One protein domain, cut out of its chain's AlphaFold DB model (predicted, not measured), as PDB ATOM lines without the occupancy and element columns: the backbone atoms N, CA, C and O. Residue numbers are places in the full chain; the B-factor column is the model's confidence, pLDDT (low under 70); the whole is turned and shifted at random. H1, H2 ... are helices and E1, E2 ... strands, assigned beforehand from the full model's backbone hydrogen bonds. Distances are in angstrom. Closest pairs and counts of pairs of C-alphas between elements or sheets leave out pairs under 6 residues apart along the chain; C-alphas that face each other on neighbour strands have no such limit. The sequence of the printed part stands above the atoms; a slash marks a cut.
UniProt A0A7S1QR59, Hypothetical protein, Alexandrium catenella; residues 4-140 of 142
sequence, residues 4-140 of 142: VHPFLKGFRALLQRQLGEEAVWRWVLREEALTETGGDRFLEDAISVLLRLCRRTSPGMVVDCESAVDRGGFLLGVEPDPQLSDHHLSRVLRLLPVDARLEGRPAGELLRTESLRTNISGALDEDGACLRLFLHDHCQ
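Overview. This is residues 4 to 140 of the 142 residues of the protein "Hypothetical protein" of Alexandrium catenella (UniProt A0A7S1QR59). A strongly twisted sheet of four antiparallel strands has H1 packed along one face; H5 lies beside H1, away from the sheet, and H3 and H6 run alongside in a second, looser pair, with H3 grazing the sheet. H4 lies far out, toward the opposite end of the longest axis from H6. The printed part has 137 residues with six named helices and four named strands, in the order H1 E1 H2 H3 E2 H4 E3 H5 E4 H6; the sheet order is E2 E3 E1 E4 and the class is mixed, helices and strands. The whole is compact, with a radius of gyration of the C-alphas of 14.8 A and spans of 46 by 33 by 25 A.

Along the chain. The strands are E1, residues 23 to 30, 23.0 A long; E2, residues 54 to 57; E3, residues 75 to 80, 16.6 A; and E4, residues 109 to 116, 19.1 A, which bends by 55 degrees at residue 113. H1, residues 4 to 18, and H3, residues 39 to 53, each measure 21.4 A; C-alpha 4 is at (114.522, 64.477, 141.991). H5 is residues 86 to 95, 14.4 A, and H6 residues 129 to 138, 14.5 A, ending with C-alpha 138 at (114.123, 76.854, 132.981). H2, residues 32 to 35, and H4, residues 66 to 69, are short.

Arrangement. N 55 and O 79 are 2.8 A apart between E2 and E3, N 27 and O 78 2.8 A between E1 and E3, and N 26 and O 111 2.8 A between E1 and E4. H1 and the sheet make two layers, a helix on one face; H1 runs along E1 at 8 degrees on the local plane, at a height of 9.6 A over the sheet. Two split strand-helix-strand units, each of two strands joined through helix along the chain and with another strand between them in the sheet, have right-handed crossovers: E1, H2 H3, E2, with E3 between the two strands, and E3, H5, E4, with E1 between them. H1 touches H5 with residues 12 to 16 alone, opposite ways at a shallow tilt of 21 degrees; the closest C-alphas, of Leu 15 and Leu 89, are 6.2 A apart. H1 touches H2 with residues 4 to 7 alone, closest at Phe 7 and Ala 33, C-alphas 7.0 A apart. H2 and H3 only graze the sheet. H3 and H6 only just touch, with 3 pairs of C-alphas within 8 A, closest at Asp 45 and His 138, 6.4 A. H4 and H5 are apart. Every O i to N i+4 pair is within hydrogen-bond range in H1, H3 and H6, and 5 of 6 in H5; H2 and H4 are too short for such a pair.

Size, cuts and confidence. The two C-alphas farthest apart, of Asp 70 and Asp 127, are 47.0 A apart. The printed part has no cut. The links H5 to E4, 13 residues, and E4 to H6, 12 residues, are long. Mean pLDDT of the printed part is 79.9; residues 36 to 38, 58 to 73 and 127 to 140 are under 70.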
ATOM      1  N   VAL A   4     114.370  63.011 141.859       82.81
ATOM      2  CA  VAL A   4     114.522  64.477 141.991       82.81
ATOM      3  C   VAL A   4     113.910  65.028 143.282       82.81
ATOM      4  O   VAL A   4     114.192  66.160 143.675       82.81
ATOM      5  N   HIS A   5     113.054  64.246 143.953       87.62
ATOM      6  CA  HIS A   5     112.288  64.708 145.110       87.62
ATOM      7  C   HIS A   5     113.184  65.129 146.292       87.62
ATOM      8  O   HIS A   5     112.984  66.237 146.792       87.62
ATOM      9  N   PRO A   6     114.200  64.343 146.712       89.69
ATOM     10  CA  PRO A   6     115.181  64.765 147.713       89.69
ATOM     11  C   PRO A   6     115.843  66.117 147.436       89.69
ATOM     12  O   PRO A   6     115.939  66.941 148.349       89.69
ATOM     13  N   PHE A   7     116.261  66.373 146.192       90.00
ATOM     14  CA  PHE A   7     116.866  67.652 145.809       90.00
ATOM     15  C   PHE A   7     115.865  68.800 145.957       90.00
ATOM     16  O   PHE A   7     116.146  69.779 146.645       90.00
ATOM     17  N   LEU A   8     114.666  68.658 145.379       90.38
ATOM     18  CA  LEU A   8     113.625  69.687 145.458       90.38
ATOM     19  C   LEU A   8     113.193  69.956 146.905       90.38
ATOM     20  O   LEU A   8     112.949  71.109 147.257       90.38
ATOM     21  N   LYS A   9     113.149  68.927 147.763       92.44
ATOM     22  CA  LYS A   9     112.896  69.089 149.202       92.44
ATOM     23  C   LYS A   9     114.000  69.867 149.896       92.44
ATOM     24  O   LYS A   9     113.692  70.785 150.648       92.44
ATOM     25  N   GLY A  10     115.262  69.512 149.656       93.06
ATOM     26  CA  GLY A  10     116.405  70.210 150.247       93.06
ATOM     27  C   GLY A  10     116.445  71.676 149.823       93.06
ATOM     28  O   GLY A  10     116.527  72.566 150.668       93.06
ATOM     29  N   PHE A  11     116.247  71.940 148.531       93.38
ATOM     30  CA  PHE A  11     116.204  73.297 148.001       93.38
ATOM     31  C   PHE A  11     115.013  74.097 148.543       93.38
ATOM     32  O   PHE A  11     115.170  75.237 148.982       93.38
ATOM     33  N   ARG A  12     113.821  73.492 148.609       94.56
ATOM     34  CA  ARG A  12     112.653  74.111 149.247       94.56
ATOM     35  C   ARG A  12     112.933  74.438 150.715       94.56
ATOM     36  O   ARG A  12     112.630  75.548 151.144       94.56
ATOM     37  N   ALA A  13     113.521  73.506 151.464       95.81
ATOM     38  CA  ALA A  13     113.853  73.691 152.873       95.81
ATOM     39  C   ALA A  13     114.867  74.826 153.079       95.81
ATOM     40  O   ALA A  13     114.678  75.631 153.989       95.81
ATOM     41  N   LEU A  14     115.882  74.939 152.213       96.25
ATOM     42  CA  LEU A  14     116.827  76.059 152.210       96.25
ATOM     43  C   LEU A  14     116.099  77.398 152.053       96.25
ATOM     44  O   LEU A  14     116.245  78.283 152.893       96.25
ATOM     45  N   LEU A  15     115.286  77.542 151.002       95.69
ATOM     46  CA  LEU A  15     114.588  78.796 150.724       95.69
ATOM     47  C   LEU A  15     113.578  79.143 151.827       95.69
ATOM     48  O   LEU A  15     113.488  80.299 152.225       95.69
ATOM     49  N   GLN A  16     112.842  78.152 152.346       96.56
ATOM     50  CA  GLN A  16     111.921  78.347 153.471       96.56
ATOM     51  C   GLN A  16     112.657  78.794 154.727       96.56
ATOM     52  O   GLN A  16     112.173  79.671 155.433       96.56
ATOM     53  N   ARG A  17     113.819  78.194 155.000       96.50
ATOM     54  CA  ARG A  17     114.645  78.563 156.143       96.50
ATOM     55  C   ARG A  17     115.243  79.960 155.989       96.50
ATOM     56  O   ARG A  17     115.464  80.612 156.994       96.50
ATOM     57  N   GLN A  18     115.489  80.409 154.763       96.12
ATOM     58  CA  GLN A  18     116.079  81.716 154.499       96.12
ATOM     59  C   GLN A  18     115.102  82.893 154.678       96.12
ATOM     60  O   GLN A  18     115.556  84.010 154.929       96.12
ATOM     61  N   LEU A  19     113.790  82.673 154.528       96.25
ATOM     62  CA  LEU A  19     112.770  83.726 154.627       96.25
ATOM     63  C   LEU A  19     112.790  84.416 155.996       96.25
ATOM     64  O   LEU A  19     112.752  83.746 157.024       96.25
ATOM     65  N   GLY A  20     112.803  85.749 156.003       95.00
ATOM     66  CA  GLY A  20     112.818  86.562 157.220       95.00
ATOM     67  C   GLY A  20     114.130  86.526 158.009       95.00
ATOM     68  O   GLY A  20     114.266  87.263 158.981       95.00
ATOM     69  N   GLU A  21     115.102  85.708 157.602       96.12
ATOM     70  CA  GLU A  21     116.375  85.572 158.302       96.12
ATOM     71  C   GLU A  21     117.400  86.593 157.804       96.12
ATOM     72  O   GLU A  21     117.589  86.772 156.594       96.12
ATOM     73  N   GLU A  22     118.100  87.218 158.754       94.31
ATOM     74  CA  GLU A  22     119.206  88.142 158.483       94.31
ATOM     75  C   GLU A  22     120.494  87.413 158.108       94.31
ATOM     76  O   GLU A  22     121.255  87.887 157.268       94.31
ATOM     77  N   ALA A  23     120.726  86.242 158.703       94.06
ATOM     78  CA  ALA A  23     121.863  85.399 158.368       94.06
ATOM     79  C   ALA A  23     121.569  84.570 157.112       94.06
ATOM     80  O   ALA A  23     120.468  84.044 156.928       94.06
ATOM     81  N   VAL A  24     122.576  84.413 156.260       93.69
ATOM     82  CA  VAL A  24     122.521  83.521 155.106       93.69
ATOM     83  C   VAL A  24     122.600  82.075 155.596       93.69
ATOM     84  O   VAL A  24     123.399  81.720 156.465       93.69
ATOM     85  N   TRP A  25     121.754  81.224 155.035       94.56
ATOM     86  CA  TRP A  25     121.794  79.787 155.246       94.56
ATOM     87  C   TRP A  25     122.568  79.125 154.115       94.56
ATOM     88  O   TRP A  25     122.350  79.404 152.939       94.56
ATOM     89  N   ARG A  26     123.462  78.211 154.479       92.94
ATOM     90  CA  ARG A  26     124.178  77.349 153.550       92.94
ATOM     91  C   ARG A  26     123.500  75.996 153.492       92.94
ATOM     92  O   ARG A  26     123.203  75.401 154.524       92.94
ATOM     93  N   TRP A  27     123.321  75.491 152.287       93.62
ATOM     94  CA  TRP A  27     122.946  74.114 152.032       93.62
ATOM     95  C   TRP A  27     124.165  73.336 151.551       93.62
ATOM     96  O   TRP A  27     124.805  73.721 150.574       93.62
ATOM     97  N   VAL A  28     124.503  72.266 152.267       90.25
ATOM     98  CA  VAL A  28     125.623  71.381 151.936       90.25
ATOM     99  C   VAL A  28     125.065  70.032 151.525       90.25
ATOM    100  O   VAL A  28     124.397  69.368 152.314       90.25
ATOM    101  N   LEU A  29     125.338  69.618 150.295       86.81
ATOM    102  CA  LEU A  29     124.879  68.351 149.743       86.81
ATOM    103  C   LEU A  29     126.021  67.609 149.056       86.81
ATOM    104  O   LEU A  29     127.008  68.196 148.626       86.81
ATOM    105  N   ARG A  30     125.860  66.298 148.949       83.88
ATOM    106  CA  ARG A  30     126.703  65.420 148.141       83.88
ATOM    107  C   ARG A  30     126.420  65.654 146.657       83.88
ATOM    108  O   ARG A  30     125.248  65.704 146.284       83.88
ATOM    109  N   GLU A  31     127.452  65.795 145.824       78.62
ATOM    110  CA  GLU A  31     127.282  65.969 144.370       78.62
ATOM    111  C   GLU A  31     126.538  64.777 143.742       78.62
ATOM    112  O   GLU A  31     125.757  64.957 142.808       78.62
ATOM    113  N   GLU A  32     126.672  63.584 144.328       77.69
ATOM    114  CA  GLU A  32     125.965  62.370 143.908       77.69
ATOM    115  C   GLU A  32     124.434  62.524 143.991       77.69
ATOM    116  O   GLU A  32     123.692  61.968 143.183       77.69
ATOM    117  N   ALA A  33     123.938  63.371 144.903       75.69
ATOM    118  CA  ALA A  33     122.511  63.662 145.015       75.69
ATOM    119  C   ALA A  33     121.945  64.414 143.793       75.69
ATOM    120  O   ALA A  33     120.723  64.483 143.645       75.69
ATOM    121  N   LEU A  34     122.799  64.980 142.931       73.25
ATOM    122  CA  LEU A  34     122.408  65.630 141.678       73.25
ATOM    123  C   LEU A  34     122.468  64.678 140.475       73.25
ATOM    124  O   LEU A  34     121.682  64.825 139.541       73.25
ATOM    125  N   THR A  35     123.391  63.714 140.488       70.12
ATOM    126  CA  THR A  35     123.648  62.812 139.356       70.12
ATOM    127  C   THR A  35     122.809  61.535 139.411       70.12
ATOM    128  O   THR A  35     122.371  61.049 138.370       70.12
ATOM    129  N   GLU A  36     122.500  61.016 140.604       67.50
ATOM    130  CA  GLU A  36     121.732  59.769 140.772       67.50
ATOM    131  C   GLU A  36     120.213  59.938 140.555       67.50
ATOM    132  O   GLU A  36     119.461  58.963 140.527       67.50
ATOM    133  N   THR A  37     119.726  61.172 140.422       63.88
ATOM    134  CA  THR A  37     118.348  61.514 140.800       63.88
ATOM    135  C   THR A  37     117.420  61.929 139.656       63.88
ATOM    136  O   THR A  37     116.199  61.788 139.791       63.88
ATOM    137  N   GLY A  38     117.931  62.385 138.510       65.94
ATOM    138  CA  GLY A  38     117.051  62.935 137.466       65.94
ATOM    139  C   GLY A  38     117.509  62.839 136.014       65.94
ATOM    140  O   GLY A  38     116.746  63.252 135.140       65.94
ATOM    141  N   GLY A  39     118.693  62.284 135.742       76.38
ATOM    142  CA  GLY A  39     119.298  62.281 134.405       76.38
ATOM    143  C   GLY A  39     119.860  63.648 133.990       76.38
ATOM    144  O   GLY A  39     119.675  64.647 134.685       76.38
ATOM    145  N   ASP A  40     120.536  63.691 132.841       80.75
ATOM    146  CA  ASP A  40     121.359  64.836 132.412       80.75
ATOM    147  C   ASP A  40     120.581  66.155 132.337       80.75
ATOM    148  O   ASP A  40     121.039  67.183 132.824       80.75
ATOM    149  N   ARG A  41     119.349  66.120 131.818       80.38
ATOM    150  CA  ARG A  41     118.507  67.317 131.705       80.38
ATOM    151  C   ARG A  41     118.128  67.906 133.066       80.38
ATOM    152  O   ARG A  41     118.129  69.119 133.237       80.38
ATOM    153  N   PHE A  42     117.818  67.053 134.045       81.75
ATOM    154  CA  PHE A  42     117.561  67.516 135.409       81.75
ATOM    155  C   PHE A  42     118.815  68.138 136.019       81.75
ATOM    156  O   PHE A  42     118.718  69.174 136.667       81.75
ATOM    157  N   LEU A  43     119.973  67.506 135.816       82.38
ATOM    158  CA  LEU A  43     121.247  67.997 136.327       82.38
ATOM    159  C   LEU A  43     121.569  69.389 135.763       82.38
ATOM    160  O   LEU A  43     121.906  70.291 136.529       82.38
ATOM    161  N   GLU A  44     121.415  69.579 134.452       82.38
ATOM    162  CA  GLU A  44     121.594  70.872 133.781       82.38
ATOM    163  C   GLU A  44     120.662  71.948 134.354       82.38
ATOM    164  O   GLU A  44     121.122  73.028 134.741       82.38
ATOM    165  N   ASP A  45     119.369  71.641 134.475       82.50
ATOM    166  CA  ASP A  45     118.378  72.579 135.003       82.50
ATOM    167  C   ASP A  45     118.641  72.898 136.490       82.50
ATOM    168  O   ASP A  45     118.601  74.061 136.900       82.50
ATOM    169  N   ALA A  46     118.976  71.890 137.304       83.69
ATOM    170  CA  ALA A  46     119.293  72.051 138.722       83.69
ATOM    171  C   ALA A  46     120.535  72.927 138.927       83.69
ATOM    172  O   ALA A  46     120.506  73.861 139.733       83.69
ATOM    173  N   ILE A  47     121.609  72.682 138.170       83.62
ATOM    174  CA  ILE A  47     122.823  73.507 138.204       83.62
ATOM    175  C   ILE A  47     122.509  74.933 137.748       83.62
ATOM    176  O   ILE A  47     122.949  75.883 138.392       83.62
ATOM    177  N   SER A  48     121.723  75.107 136.683       83.88
ATOM    178  CA  SER A  48     121.332  76.431 136.190       83.88
ATOM    179  C   SER A  48     120.559  77.228 137.246       83.88
ATOM    180  O   SER A  48     120.851  78.403 137.477       83.88
ATOM    181  N   VAL A  49     119.629  76.581 137.960       85.06
ATOM    182  CA  VAL A  49     118.910  77.191 139.088       85.06
ATOM    183  C   VAL A  49     119.855  77.584 140.215       85.06
ATOM    184  O   VAL A  49     119.799  78.726 140.683       85.06
ATOM    185  N   LEU A  50     120.752  76.684 140.616       87.31
ATOM    186  CA  LEU A  50     121.720  76.962 141.672       87.31
ATOM    187  C   LEU A  50     122.671  78.103 141.299       87.31
ATOM    188  O   LEU A  50     122.884  78.979 142.121       87.31
ATOM    189  N   LEU A  51     123.201  78.153 140.077       83.06
ATOM    190  CA  LEU A  51     124.151  79.195 139.662       83.06
ATOM    191  C   LEU A  51     123.543  80.600 139.601       83.06
ATOM    192  O   LEU A  51     124.280  81.582 139.658       83.06
ATOM    193  N   ARG A  52     122.220  80.710 139.445       82.56
ATOM    194  CA  ARG A  52     121.541  82.009 139.337       82.56
ATOM    195  C   ARG A  52     120.931  82.498 140.639       82.56
ATOM    196  O   ARG A  52     120.830  83.704 140.834       82.56
ATOM    197  N   LEU A  53     120.473  81.585 141.491       86.88
ATOM    198  CA  LEU A  53     119.850  81.935 142.771       86.88
ATOM    199  C   LEU A  53     120.810  81.796 143.946       86.88
ATOM    200  O   LEU A  53     120.566  82.358 145.012       86.88
ATOM    201  N   CYS A  54     121.874  81.025 143.773       89.44
ATOM    202  CA  CYS A  54     122.819  80.729 144.822       89.44
ATOM    203  C   CYS A  54     124.241  81.063 144.386       89.44
ATOM    204  O   CYS A  54     124.597  81.102 143.209       89.44
ATOM    205  N   ARG A  55     125.087  81.273 145.383       88.25
ATOM    206  CA  ARG A  55     126.528  81.367 145.229       88.25
ATOM    207  C   ARG A  55     127.124  80.054 145.704       88.25
ATOM    208  O   ARG A  55     126.747  79.538 146.758       88.25
ATOM    209  N   ARG A  56     128.056  79.506 144.925       84.50
ATOM    210  CA  ARG A  56     128.857  78.367 145.371       84.50
ATOM    211  C   ARG A  56     129.801  78.843 146.464       84.50
ATOM    212  O   ARG A  56     130.511  79.831 146.288       84.50
ATOM    213  N   THR A  57     129.843  78.111 147.563       80.38
ATOM    214  CA  THR A  57     130.768  78.379 148.663       80.38
ATOM    215  C   THR A  57     131.910  77.385 148.606       80.38
ATOM    216  O   THR A  57     131.673  76.193 148.390       80.38
ATOM    217  N   SER A  58     133.142  77.848 148.821       61.69
ATOM    218  CA  SER A  58     134.293  76.954 148.933       61.69
ATOM    219  C   SER A  58     134.064  75.932 150.056       61.69
ATOM    220  O   SER A  58     133.559  76.316 151.119       61.69
ATOM    221  N   PRO A  59     134.467  74.662 149.869       55.28
ATOM    222  CA  PRO A  59     134.398  73.626 150.897       55.28
ATOM    223  C   PRO A  59     135.454  73.865 151.995       55.28
ATOM    224  O   PRO A  59     136.325  73.043 152.219       55.28
ATOM    225  N   GLY A  60     135.436  75.020 152.663       45.16
ATOM    226  CA  GLY A  60     136.442  75.361 153.678       45.16
ATOM    227  C   GLY A  60     136.013  76.370 154.739       45.16
ATOM    228  O   GLY A  60     136.799  76.672 155.625       45.16
ATOM    229  N   MET A  61     134.785  76.897 154.683       46.41
ATOM    230  CA  MET A  61     134.322  77.932 155.628       46.41
ATOM    231  C   MET A  61     133.454  77.393 156.775       46.41
ATOM    232  O   MET A  61     133.036  78.161 157.631       46.41
ATOM    233  N   VAL A  62     133.145  76.095 156.795       44.31
ATOM    234  CA  VAL A  62     132.572  75.425 157.971       44.31
ATOM    235  C   VAL A  62     133.447  74.209 158.243       44.31
ATOM    236  O   VAL A  62     133.808  73.491 157.311       44.31
ATOM    237  N   VAL A  63     133.832  74.059 159.505       44.41
ATOM    238  CA  VAL A  63     134.755  73.079 160.094       44.41
ATOM    239  C   VAL A  63     134.260  71.637 159.891       44.41
ATOM    240  O   VAL A  63     133.888  70.974 160.843       44.41
ATOM    241  N   ASP A  64     134.175  71.162 158.648       43.56
ATOM    242  CA  ASP A  64     133.760  69.782 158.348       43.56
ATOM    243  C   ASP A  64     134.130  69.296 156.937       43.56
ATOM    244  O   ASP A  64     133.659  68.261 156.465       43.56
ATOM    245  N   CYS A  65     134.997  70.020 156.227       44.78
ATOM    246  CA  CYS A  65     135.420  69.599 154.887       44.78
ATOM    247  C   CYS A  65     136.583  68.593 154.925       44.78
ATOM    248  O   CYS A  65     136.766  67.835 153.976       44.78
ATOM    249  N   GLU A  66     137.309  68.506 156.044       41.91
ATOM    250  CA  GLU A  66     138.310  67.453 156.263       41.91
ATOM    251  C   GLU A  66     137.648  66.075 156.474       41.91
ATOM    252  O   GLU A  66     138.206  65.055 156.077       41.91
ATOM    253  N   SER A  67     136.400  66.041 156.956       46.09
ATOM    254  CA  SER A  67     135.589  64.823 157.120       46.09
ATOM    255  C   SER A  67     135.064  64.238 155.791       46.09
ATOM    256  O   SER A  67     134.550  63.115 155.770       46.09
ATOM    257  N   ALA A  68     135.138  64.989 154.682       47.16
ATOM    258  CA  ALA A  68     134.572  64.596 153.385       47.16
ATOM    259  C   ALA A  68     135.456  63.597 152.622       47.16
ATOM    260  O   ALA A  68     134.939  62.714 151.934       47.16
ATOM    261  N   VAL A  69     136.780  63.692 152.791       47.19
ATOM    262  CA  VAL A  69     137.742  62.807 152.117       47.19
ATOM    263  C   VAL A  69     137.634  61.373 152.656       47.19
ATOM    264  O   VAL A  69     137.700  60.420 151.883       47.19
ATOM    265  N   ASP A  70     137.323  61.213 153.945       48.25
ATOM    266  CA  ASP A  70     137.153  59.905 154.597       48.25
ATOM    267  C   ASP A  70     135.818  59.204 154.271       48.25
ATOM    268  O   ASP A  70     135.651  58.018 154.559       48.25
ATOM    269  N   ARG A  71     134.849  59.896 153.644       51.34
ATOM    270  CA  ARG A  71     133.543  59.322 153.243       51.34
ATOM    271  C   ARG A  71     133.262  59.388 151.738       51.34
ATOM    272  O   ARG A  71     132.091  59.342 151.343       51.34
ATOM    273  N   GLY A  72     134.318  59.503 150.929       51.41
ATOM    274  CA  GLY A  72     134.322  59.175 149.501       51.41
ATOM    275  C   GLY A  72     133.324  59.926 148.615       51.41
ATOM    276  O   GLY A  72     132.734  59.295 147.747       51.41
ATOM    277  N   GLY A  73     133.107  61.231 148.818       60.00
ATOM    278  CA  GLY A  73     132.245  62.019 147.925       60.00
ATOM    279  C   GLY A  73     132.559  63.512 147.935       60.00
ATOM    280  O   GLY A  73     133.087  64.036 148.919       60.00
ATOM    281  N   PHE A  74     132.232  64.198 146.840       72.00
ATOM    282  CA  PHE A  74     132.407  65.647 146.724       72.00
ATOM    283  C   PHE A  74     131.223  66.374 147.374       72.00
ATOM    284  O   PHE A  74     130.060  66.062 147.115       72.00
ATOM    285  N   LEU A  75     131.515  67.349 148.242       80.88
ATOM    286  CA  LEU A  75     130.499  68.193 148.871       80.88
ATOM    287  C   LEU A  75     130.330  69.502 148.097       80.88
ATOM    288  O   LEU A  75     131.280  70.264 147.901       80.88
ATOM    289  N   LEU A  76     129.087  69.793 147.732       84.75
ATOM    290  CA  LEU A  76     128.651  71.057 147.171       84.75
ATOM    291  C   LEU A  76     128.012  71.906 148.273       84.75
ATOM    292  O   LEU A  76     126.982  71.539 148.833       84.75
ATOM    293  N   GLY A  77     128.620  73.052 148.575       88.38
ATOM    294  CA  GLY A  77     128.023  74.087 149.417       88.38
ATOM    295  C   GLY A  77     127.435  75.205 148.563       88.38
ATOM    296  O   GLY A  77     128.132  75.764 147.711       88.38
ATOM    297  N   VAL A  78     126.168  75.538 148.795       91.38
ATOM    298  CA  VAL A  78     125.474  76.649 148.134       91.38
ATOM    299  C   VAL A  78     124.757  77.524 149.151       91.38
ATOM    300  O   VAL A  78     124.177  77.039 150.119       91.38
ATOM    301  N   GLU A  79     124.779  78.826 148.916       93.50
ATOM    302  CA  GLU A  79     124.096  79.838 149.722       93.50
ATOM    303  C   GLU A  79     123.183  80.657 148.810       93.50
ATOM    304  O   GLU A  79     123.643  81.039 147.733       93.50
ATOM    305  N   PRO A  80     121.923  80.962 149.180       93.31
ATOM    306  CA  PRO A  80     121.116  81.924 148.440       93.31
ATOM    307  C   PRO A  80     121.877  83.240 148.302       93.31
ATOM    308  O   PRO A  80     122.540  83.675 149.245       93.31
ATOM    309  N   ASP A  81     121.791  83.877 147.135       91.56
ATOM    310  CA  ASP A  81     122.436  85.169 146.945       91.56
ATOM    311  C   ASP A  81     121.921  86.163 148.014       91.56
ATOM    312  O   ASP A  81     120.704  86.333 148.149       91.56
ATOM    313  N   PRO A  82     122.807  86.823 148.787       90.44
ATOM    314  CA  PRO A  82     122.419  87.781 149.823       90.44
ATOM    315  C   PRO A  82     121.524  88.932 149.338       90.44
ATOM    316  O   PRO A  82     120.834  89.552 150.152       90.44
ATOM    317  N   GLN A  83     121.539  89.222 148.032       90.25
ATOM    318  CA  GLN A  83     120.709  90.234 147.382       90.25
ATOM    319  C   GLN A  83     119.312  89.723 147.003       90.25
ATOM    320  O   GLN A  83     118.474  90.518 146.581       90.25
ATOM    321  N   LEU A  84     119.013  88.431 147.160       90.50
ATOM    322  CA  LEU A  84     117.645  87.947 147.002       90.50
ATOM    323  C   LEU A  84     116.790  88.418 148.176       90.50
ATOM    324  O   LEU A  84     117.088  88.140 149.340       90.50
ATOM    325  N   SER A  85     115.689  89.085 147.855       93.12
ATOM    326  CA  SER A  85     114.667  89.498 148.809       93.12
ATOM    327  C   SER A  85     113.723  88.370 149.189       93.12
ATOM    328  O   SER A  85     113.599  87.365 148.485       93.12
ATOM    329  N   ASP A  86     112.989  88.552 150.285       94.81
ATOM    330  CA  ASP A  86     111.948  87.602 150.684       94.81
ATOM    331  C   ASP A  86     110.841  87.485 149.633       94.81
ATOM    332  O   ASP A  86     110.250  86.414 149.458       94.81
ATOM    333  N   HIS A  87     110.596  88.554 148.873       91.75
ATOM    334  CA  HIS A  87     109.678  88.523 147.743       91.75
ATOM    335  C   HIS A  87     110.196  87.608 146.621       91.75
ATOM    336  O   HIS A  87     109.438  86.768 146.121       91.75
ATOM    337  N   HIS A  88     111.480  87.702 146.261       89.44
ATOM    338  CA  HIS A  88     112.104  86.804 145.290       89.44
ATOM    339  C   HIS A  88     112.105  85.345 145.763       89.44
ATOM    340  O   HIS A  88     111.631  84.470 145.033       89.44
ATOM    341  N   LEU A  89     112.535  85.081 147.000       92.06
ATOM    342  CA  LEU A  89     112.546  83.732 147.581       92.06
ATOM    343  C   LEU A  89     111.135  83.122 147.616       92.06
ATOM    344  O   LEU A  89     110.931  81.981 147.198       92.06
ATOM    345  N   SER A  90     110.131  83.908 148.019       92.62
ATOM    346  CA  SER A  90     108.726  83.482 148.033       92.62
ATOM    347  C   SER A  90     108.192  83.164 146.635       92.62
ATOM    348  O   SER A  90     107.388  82.243 146.477       92.62
ATOM    349  N   ARG A  91     108.616  83.905 145.600       89.56
ATOM    350  CA  ARG A  91     108.243  83.611 144.206       89.56
ATOM    351  C   ARG A  91     108.794  82.264 143.759       89.56
ATOM    352  O   ARG A  91     108.029  81.486 143.202       89.56
ATOM    353  N   VAL A  92     110.061  81.973 144.046       88.75
ATOM    354  CA  VAL A  92     110.673  80.676 143.714       88.75
ATOM    355  C   VAL A  92     109.979  79.541 144.476       88.75
ATOM    356  O   VAL A  92     109.591  78.540 143.880       88.75
ATOM    357  N   LEU A  93     109.708  79.723 145.771       90.94
ATOM    358  CA  LEU A  93     109.010  78.733 146.604       90.94
ATOM    359  C   LEU A  93     107.602  78.367 146.121       90.94
ATOM    360  O   LEU A  93     107.156  77.242 146.359       90.94
ATOM    361  N   ARG A  94     106.893  79.309 145.485       89.25
ATOM    362  CA  ARG A  94     105.568  79.070 144.886       89.25
ATOM    363  C   ARG A  94     105.625  78.239 143.611       89.25
ATOM    364  O   ARG A  94     104.604  77.683 143.225       89.25
ATOM    365  N   LEU A  95     106.779  78.194 142.961       85.75
ATOM    366  CA  LEU A  95     106.976  77.399 141.762       85.75
ATOM    367  C   LEU A  95     107.367  75.967 142.130       85.75
ATOM    368  O   LEU A  95     106.835  75.029 141.552       85.75
ATOM    369  N   LEU A  96     108.224  75.784 143.139       86.38
ATOM    370  CA  LEU A  96     108.597  74.448 143.613       86.38
ATOM    371  C   LEU A  96     107.369  73.621 144.033       86.38
ATOM    372  O   LEU A  96     106.442  74.180 144.635       86.38
ATOM    373  N   PRO A  97     107.367  72.286 143.824       87.19
ATOM    374  CA  PRO A  97     106.260  71.454 144.263       87.19
ATOM    375  C   PRO A  97     106.078  71.589 145.777       87.19
ATOM    376  O   PRO A  97     107.035  71.777 146.539       87.19
ATOM    377  N   VAL A  98     104.827  71.515 146.227       88.88
ATOM    378  CA  VAL A  98     104.529  71.509 147.662       88.88
ATOM    379  C   VAL A  98     105.119  70.258 148.307       88.88
ATOM    380  O   VAL A  98     105.107  69.187 147.703       88.88
ATOM    381  N   ASP A  99     105.606  70.380 149.544       88.50
ATOM    382  CA  ASP A  99     106.346  69.305 150.224       88.50
ATOM    383  C   ASP A  99     105.566  67.980 150.299       88.50
ATOM    384  O   ASP A  99     106.134  66.915 150.079       88.50
ATOM    385  N   ALA A 100     104.240  68.046 150.468       88.69
ATOM    386  CA  ALA A 100     103.355  66.878 150.488       88.69
ATOM    387  C   ALA A 100     103.350  66.056 149.180       88.69
ATOM    388  O   ALA A 100     102.896  64.915 149.182       88.69
ATOM    389  N   ARG A 101     103.821  66.626 148.061       87.44
ATOM    390  CA  ARG A 101     103.962  65.942 146.763       87.44
ATOM    391  C   ARG A 101     105.372  65.408 146.518       87.44
ATOM    392  O   ARG A 101     105.610  64.789 145.485       87.44
ATOM    393  N   LEU A 102     106.302  65.679 147.428       87.00
ATOM    394  CA  LEU A 102     107.681  65.242 147.332       87.00
ATOM    395  C   LEU A 102     107.896  64.051 148.273       87.00
ATOM    396  O   LEU A 102     107.472  64.039 149.429       87.00
ATOM    397  N   GLU A 103     108.620  63.051 147.797       87.31
ATOM    398  CA  GLU A 103     108.913  61.823 148.539       87.31
ATOM    399  C   GLU A 103     110.347  61.831 149.076       87.31
ATOM    400  O   GLU A 103     111.180  62.639 148.666       87.31
ATOM    401  N   GLY A 104     110.633  60.937 150.023       87.62
ATOM    402  CA  GLY A 104     111.969  60.790 150.596       87.62
ATOM    403  C   GLY A 104     112.370  61.903 151.570       87.62
ATOM    404  O   GLY A 104     111.574  62.777 151.937       87.62
ATOM    405  N   ARG A 105     113.622  61.820 152.028       88.31
ATOM    406  CA  ARG A 105     114.259  62.820 152.895       88.31
ATOM    407  C   ARG A 105     114.869  63.936 152.037       88.31
ATOM    408  O   ARG A 105     115.301  63.640 150.924       88.31
ATOM    409  N   PRO A 106     114.913  65.189 152.526       90.81
ATOM    410  CA  PRO A 106     115.651  66.245 151.842       90.81
ATOM    411  C   PRO A 106     117.118  65.837 151.681       90.81
ATOM    412  O   PRO A 106     117.710  65.268 152.599       90.81
ATOM    413  N   ALA A 107     117.688  66.113 150.511       89.56
ATOM    414  CA  ALA A 107     119.118  65.969 150.299       89.56
ATOM    415  C   ALA A 107     119.870  67.062 151.068       89.56
ATOM    416  O   ALA A 107     119.406  68.200 151.130       89.56
ATOM    417  N   GLY A 108     121.043  66.721 151.601       89.69
ATOM    418  CA  GLY A 108     121.948  67.662 152.256       89.69
ATOM    419  C   GLY A 108     121.478  68.199 153.612       89.69
ATOM    420  O   GLY A 108     120.448  67.805 154.154       89.69
ATOM    421  N   GLU A 109     122.272  69.114 154.152       91.00
ATOM    422  CA  GLU A 109     122.120  69.697 155.485       91.00
ATOM    423  C   GLU A 109     122.131  71.225 155.414       91.00
ATOM    424  O   GLU A 109     122.775  71.816 154.544       91.00
ATOM    425  N   LEU A 110     121.399  71.872 156.324       93.00
ATOM    426  CA  LEU A 110     121.299  73.329 156.403       93.00
ATOM    427  C   LEU A 110     122.134  73.854 157.567       93.00
ATOM    428  O   LEU A 110     121.916  73.472 158.717       93.00
ATOM    429  N   LEU A 111     123.040  74.775 157.268       92.06
ATOM    430  CA  LEU A 111     123.974  75.370 158.213       92.06
ATOM    431  C   LEU A 111     123.787  76.886 158.209       92.06
ATOM    432  O   LEU A 111     123.798  77.517 157.154       92.06
ATOM    433  N   ARG A 112     123.617  77.485 159.386       91.06
ATOM    434  CA  ARG A 112     123.586  78.945 159.516       91.06
ATOM    435  C   ARG A 112     125.004  79.488 159.358       91.06
ATOM    436  O   ARG A 112     125.924  78.943 159.966       91.06
ATOM    437  N   THR A 113     125.182  80.552 158.581       89.44
ATOM    438  CA  THR A 113     126.489  81.196 158.397       89.44
ATOM    439  C   THR A 113     126.564  82.536 159.125       89.44
ATOM    440  O   THR A 113     125.577  83.025 159.676       89.44
ATOM    441  N   GLU A 114     127.757  83.129 159.138       88.94
ATOM    442  CA  GLU A 114     127.992  84.488 159.640       88.94
ATOM    443  C   GLU A 114     127.720  85.565 158.576       88.94
ATOM    444  O   GLU A 114     127.732  86.758 158.875       88.94
ATOM    445  N   SER A 115     127.484  85.165 157.321       88.62
ATOM    446  CA  SER A 115     127.191  86.107 156.240       88.62
ATOM    447  C   SER A 115     125.791  86.685 156.394       88.62
ATOM    448  O   SER A 115     124.849  85.970 156.728       88.62
ATOM    449  N   LEU A 116     125.650  87.982 156.127       92.94
ATOM    450  CA  LEU A 116     124.382  88.696 156.247       92.94
ATOM    451  C   LEU A 116     123.710  88.874 154.888       92.94
ATOM    452  O   LEU A 116     124.372  89.105 153.873       92.94
ATOM    453  N   ARG A 117     122.380  88.827 154.888       93.19
ATOM    454  CA  ARG A 117     121.553  89.241 153.757       93.19
ATOM    455  C   ARG A 117     121.485  90.756 153.675       93.19
ATOM    456  O   ARG A 117     121.318  91.441 154.678       93.19
ATOM    457  N   THR A 118     121.580  91.273 152.456       93.06
ATOM    458  CA  THR A 118     121.669  92.716 152.193       93.06
ATOM    459  C   THR A 118     120.394  93.300 151.590       93.06
ATOM    460  O   THR A 118     120.276  94.518 151.506       93.06
ATOM    461  N   ASN A 119     119.427  92.464 151.194       92.88
ATOM    462  CA  ASN A 119     118.203  92.911 150.518       92.88
ATOM    463  C   ASN A 119     116.926  92.196 151.004       92.88
ATOM    464  O   ASN A 119     116.038  91.896 150.215       92.88
ATOM    465  N   ILE A 120     116.807  91.893 152.299       93.06
ATOM    466  CA  ILE A 120     115.671  91.113 152.843       93.06
ATOM    467  C   ILE A 120     114.316  91.724 152.444       93.06
ATOM    468  O   ILE A 120     113.427  91.011 151.973       93.06
ATOM    469  N   SER A 121     114.191  93.048 152.568       92.94
ATOM    470  CA  SER A 121     112.966  93.805 152.287       92.94
ATOM    471  C   SER A 121     112.675  94.036 150.800       92.94
ATOM    472  O   SER A 121     111.585  94.499 150.476       92.94
ATOM    473  N   GLY A 122     113.621  93.741 149.902       89.81
ATOM    474  CA  GLY A 122     113.481  94.015 148.469       89.81
ATOM    475  C   GLY A 122     113.708  95.472 148.068       89.81
ATOM    476  O   GLY A 122     113.317  95.869 146.977       89.81
ATOM    477  N   ALA A 123     114.355  96.277 148.914       89.38
ATOM    478  CA  ALA A 123     114.706  97.661 148.582       89.38
ATOM    479  C   ALA A 123     115.637  97.788 147.357       89.38
ATOM    480  O   ALA A 123     115.691  98.853 146.747       89.38
ATOM    481  N   LEU A 124     116.368  96.722 147.011       85.25
ATOM    482  CA  LEU A 124     117.250  96.630 145.842       85.25
ATOM    483  C   LEU A 124     116.650  95.771 144.713       85.25
ATOM    484  O   LEU A 124     117.369  95.410 143.784       85.25
ATOM    485  N   ASP A 125     115.371  95.394 144.799       84.88
ATOM    486  CA  ASP A 125     114.729  94.607 143.746       84.88
ATOM    487  C   ASP A 125     114.532  95.475 142.492       84.88
ATOM    488  O   ASP A 125     113.846  96.496 142.527       84.88
ATOM    489  N   GLU A 126     115.111  95.055 141.365       76.06
ATOM    490  CA  GLU A 126     114.770  95.614 140.053       76.06
ATOM    491  C   GLU A 126     113.348  95.191 139.647       76.06
ATOM    492  O   GLU A 126     112.858  94.134 140.068       76.06
ATOM    493  N   ASP A 127     112.684  95.984 138.795       64.38
ATOM    494  CA  ASP A 127     111.350  95.667 138.275       64.38
ATOM    495  C   ASP A 127     111.327  94.226 137.736       64.38
ATOM    496  O   ASP A 127     112.025  93.881 136.783       64.38
ATOM    497  N   GLY A 128     110.556  93.357 138.406       56.62
ATOM    498  CA  GLY A 128     110.755  91.900 138.484       56.62
ATOM    499  C   GLY A 128     110.526  91.054 137.219       56.62
ATOM    500  O   GLY A 128     110.000  89.935 137.331       56.62
ATOM    501  N   ALA A 129     110.895  91.563 136.043       54.88
ATOM    502  CA  ALA A 129     110.890  90.906 134.741       54.88
ATOM    503  C   ALA A 129     111.975  89.818 134.631       54.88
ATOM    504  O   ALA A 129     111.668  88.709 134.188       54.88
ATOM    505  N   CYS A 130     113.197  90.071 135.119       58.22
ATOM    506  CA  CYS A 130     114.321  89.126 135.027       58.22
ATOM    507  C   CYS A 130     114.041  87.786 135.722       58.22
ATOM    508  O   CYS A 130     114.217  86.724 135.125       58.22
ATOM    509  N   LEU A 131     113.517  87.814 136.954       60.31
ATOM    510  CA  LEU A 131     113.211  86.583 137.693       60.31
ATOM    511  C   LEU A 131     112.039  85.806 137.064       60.31
ATOM    512  O   LEU A 131     111.959  84.587 137.178       60.31
ATOM    513  N   ARG A 132     111.105  86.505 136.404       56.00
ATOM    514  CA  ARG A 132     109.913  85.899 135.790       56.00
ATOM    515  C   ARG A 132     110.248  85.165 134.493       56.00
ATOM    516  O   ARG A 132     109.772  84.053 134.309       56.00
ATOM    517  N   LEU A 133     111.075  85.776 133.641       56.69
ATOM    518  CA  LEU A 133     111.572  85.166 132.402       56.69
ATOM    519  C   LEU A 133     112.456  83.950 132.705       56.69
ATOM    520  O   LEU A 133     112.296  82.896 132.102       56.69
ATOM    521  N   PHE A 134     113.313  84.061 133.724       57.34
ATOM    522  CA  PHE A 134     114.176  82.967 134.159       57.34
ATOM    523  C   PHE A 134     113.394  81.704 134.547       57.34
ATOM    524  O   PHE A 134     113.679  80.610 134.062       57.34
ATOM    525  N   LEU A 135     112.379  81.871 135.395       57.41
ATOM    526  CA  LEU A 135     111.572  80.758 135.882       57.41
ATOM    527  C   LEU A 135     110.677  80.178 134.778       57.41
ATOM    528  O   LEU A 135     110.392  78.992 134.785       57.41
ATOM    529  N   HIS A 136     110.262  80.976 133.796       55.97
ATOM    530  CA  HIS A 136     109.475  80.478 132.668       55.97
ATOM    531  C   HIS A 136     110.288  79.557 131.741       55.97
ATOM    532  O   HIS A 136     109.791  78.514 131.322       55.97
ATOM    533  N   ASP A 137     111.545  79.905 131.461       51.66
ATOM    534  CA  ASP A 137     112.345  79.188 130.461       51.66
ATOM    535  C   ASP A 137     113.059  77.945 131.021       51.66
ATOM    536  O   ASP A 137     113.403  77.045 130.261       51.66
ATOM    537  N   HIS A 138     113.281  77.883 132.341       48.88
ATOM    538  CA  HIS A 138     114.123  76.854 132.981       48.88
ATOM    539  C   HIS A 138     113.365  75.999 134.009       48.88
ATOM    540  O   HIS A 138     113.898  75.024 134.531       48.88
ATOM    541  N   CYS A 139     112.096  76.315 134.292       48.94
ATOM    542  CA  CYS A 139     111.239  75.481 135.132       48.94
ATOM    543  C   CYS A 139     110.352  74.520 134.329       48.94
ATOM    544  O   CYS A 139     109.208  74.290 134.706       48.94
ATOM    545  N   GLN A 140     110.872  73.880 133.276       48.78
ATOM    546  CA  GLN A 140     110.241  72.633 132.798       48.78
ATOM    547  C   GLN A 140     110.429  71.467 133.794       48.78
ATOM    548  O   GLN A 140     109.880  70.387 133.601       48.78
TER     549      GLN A 140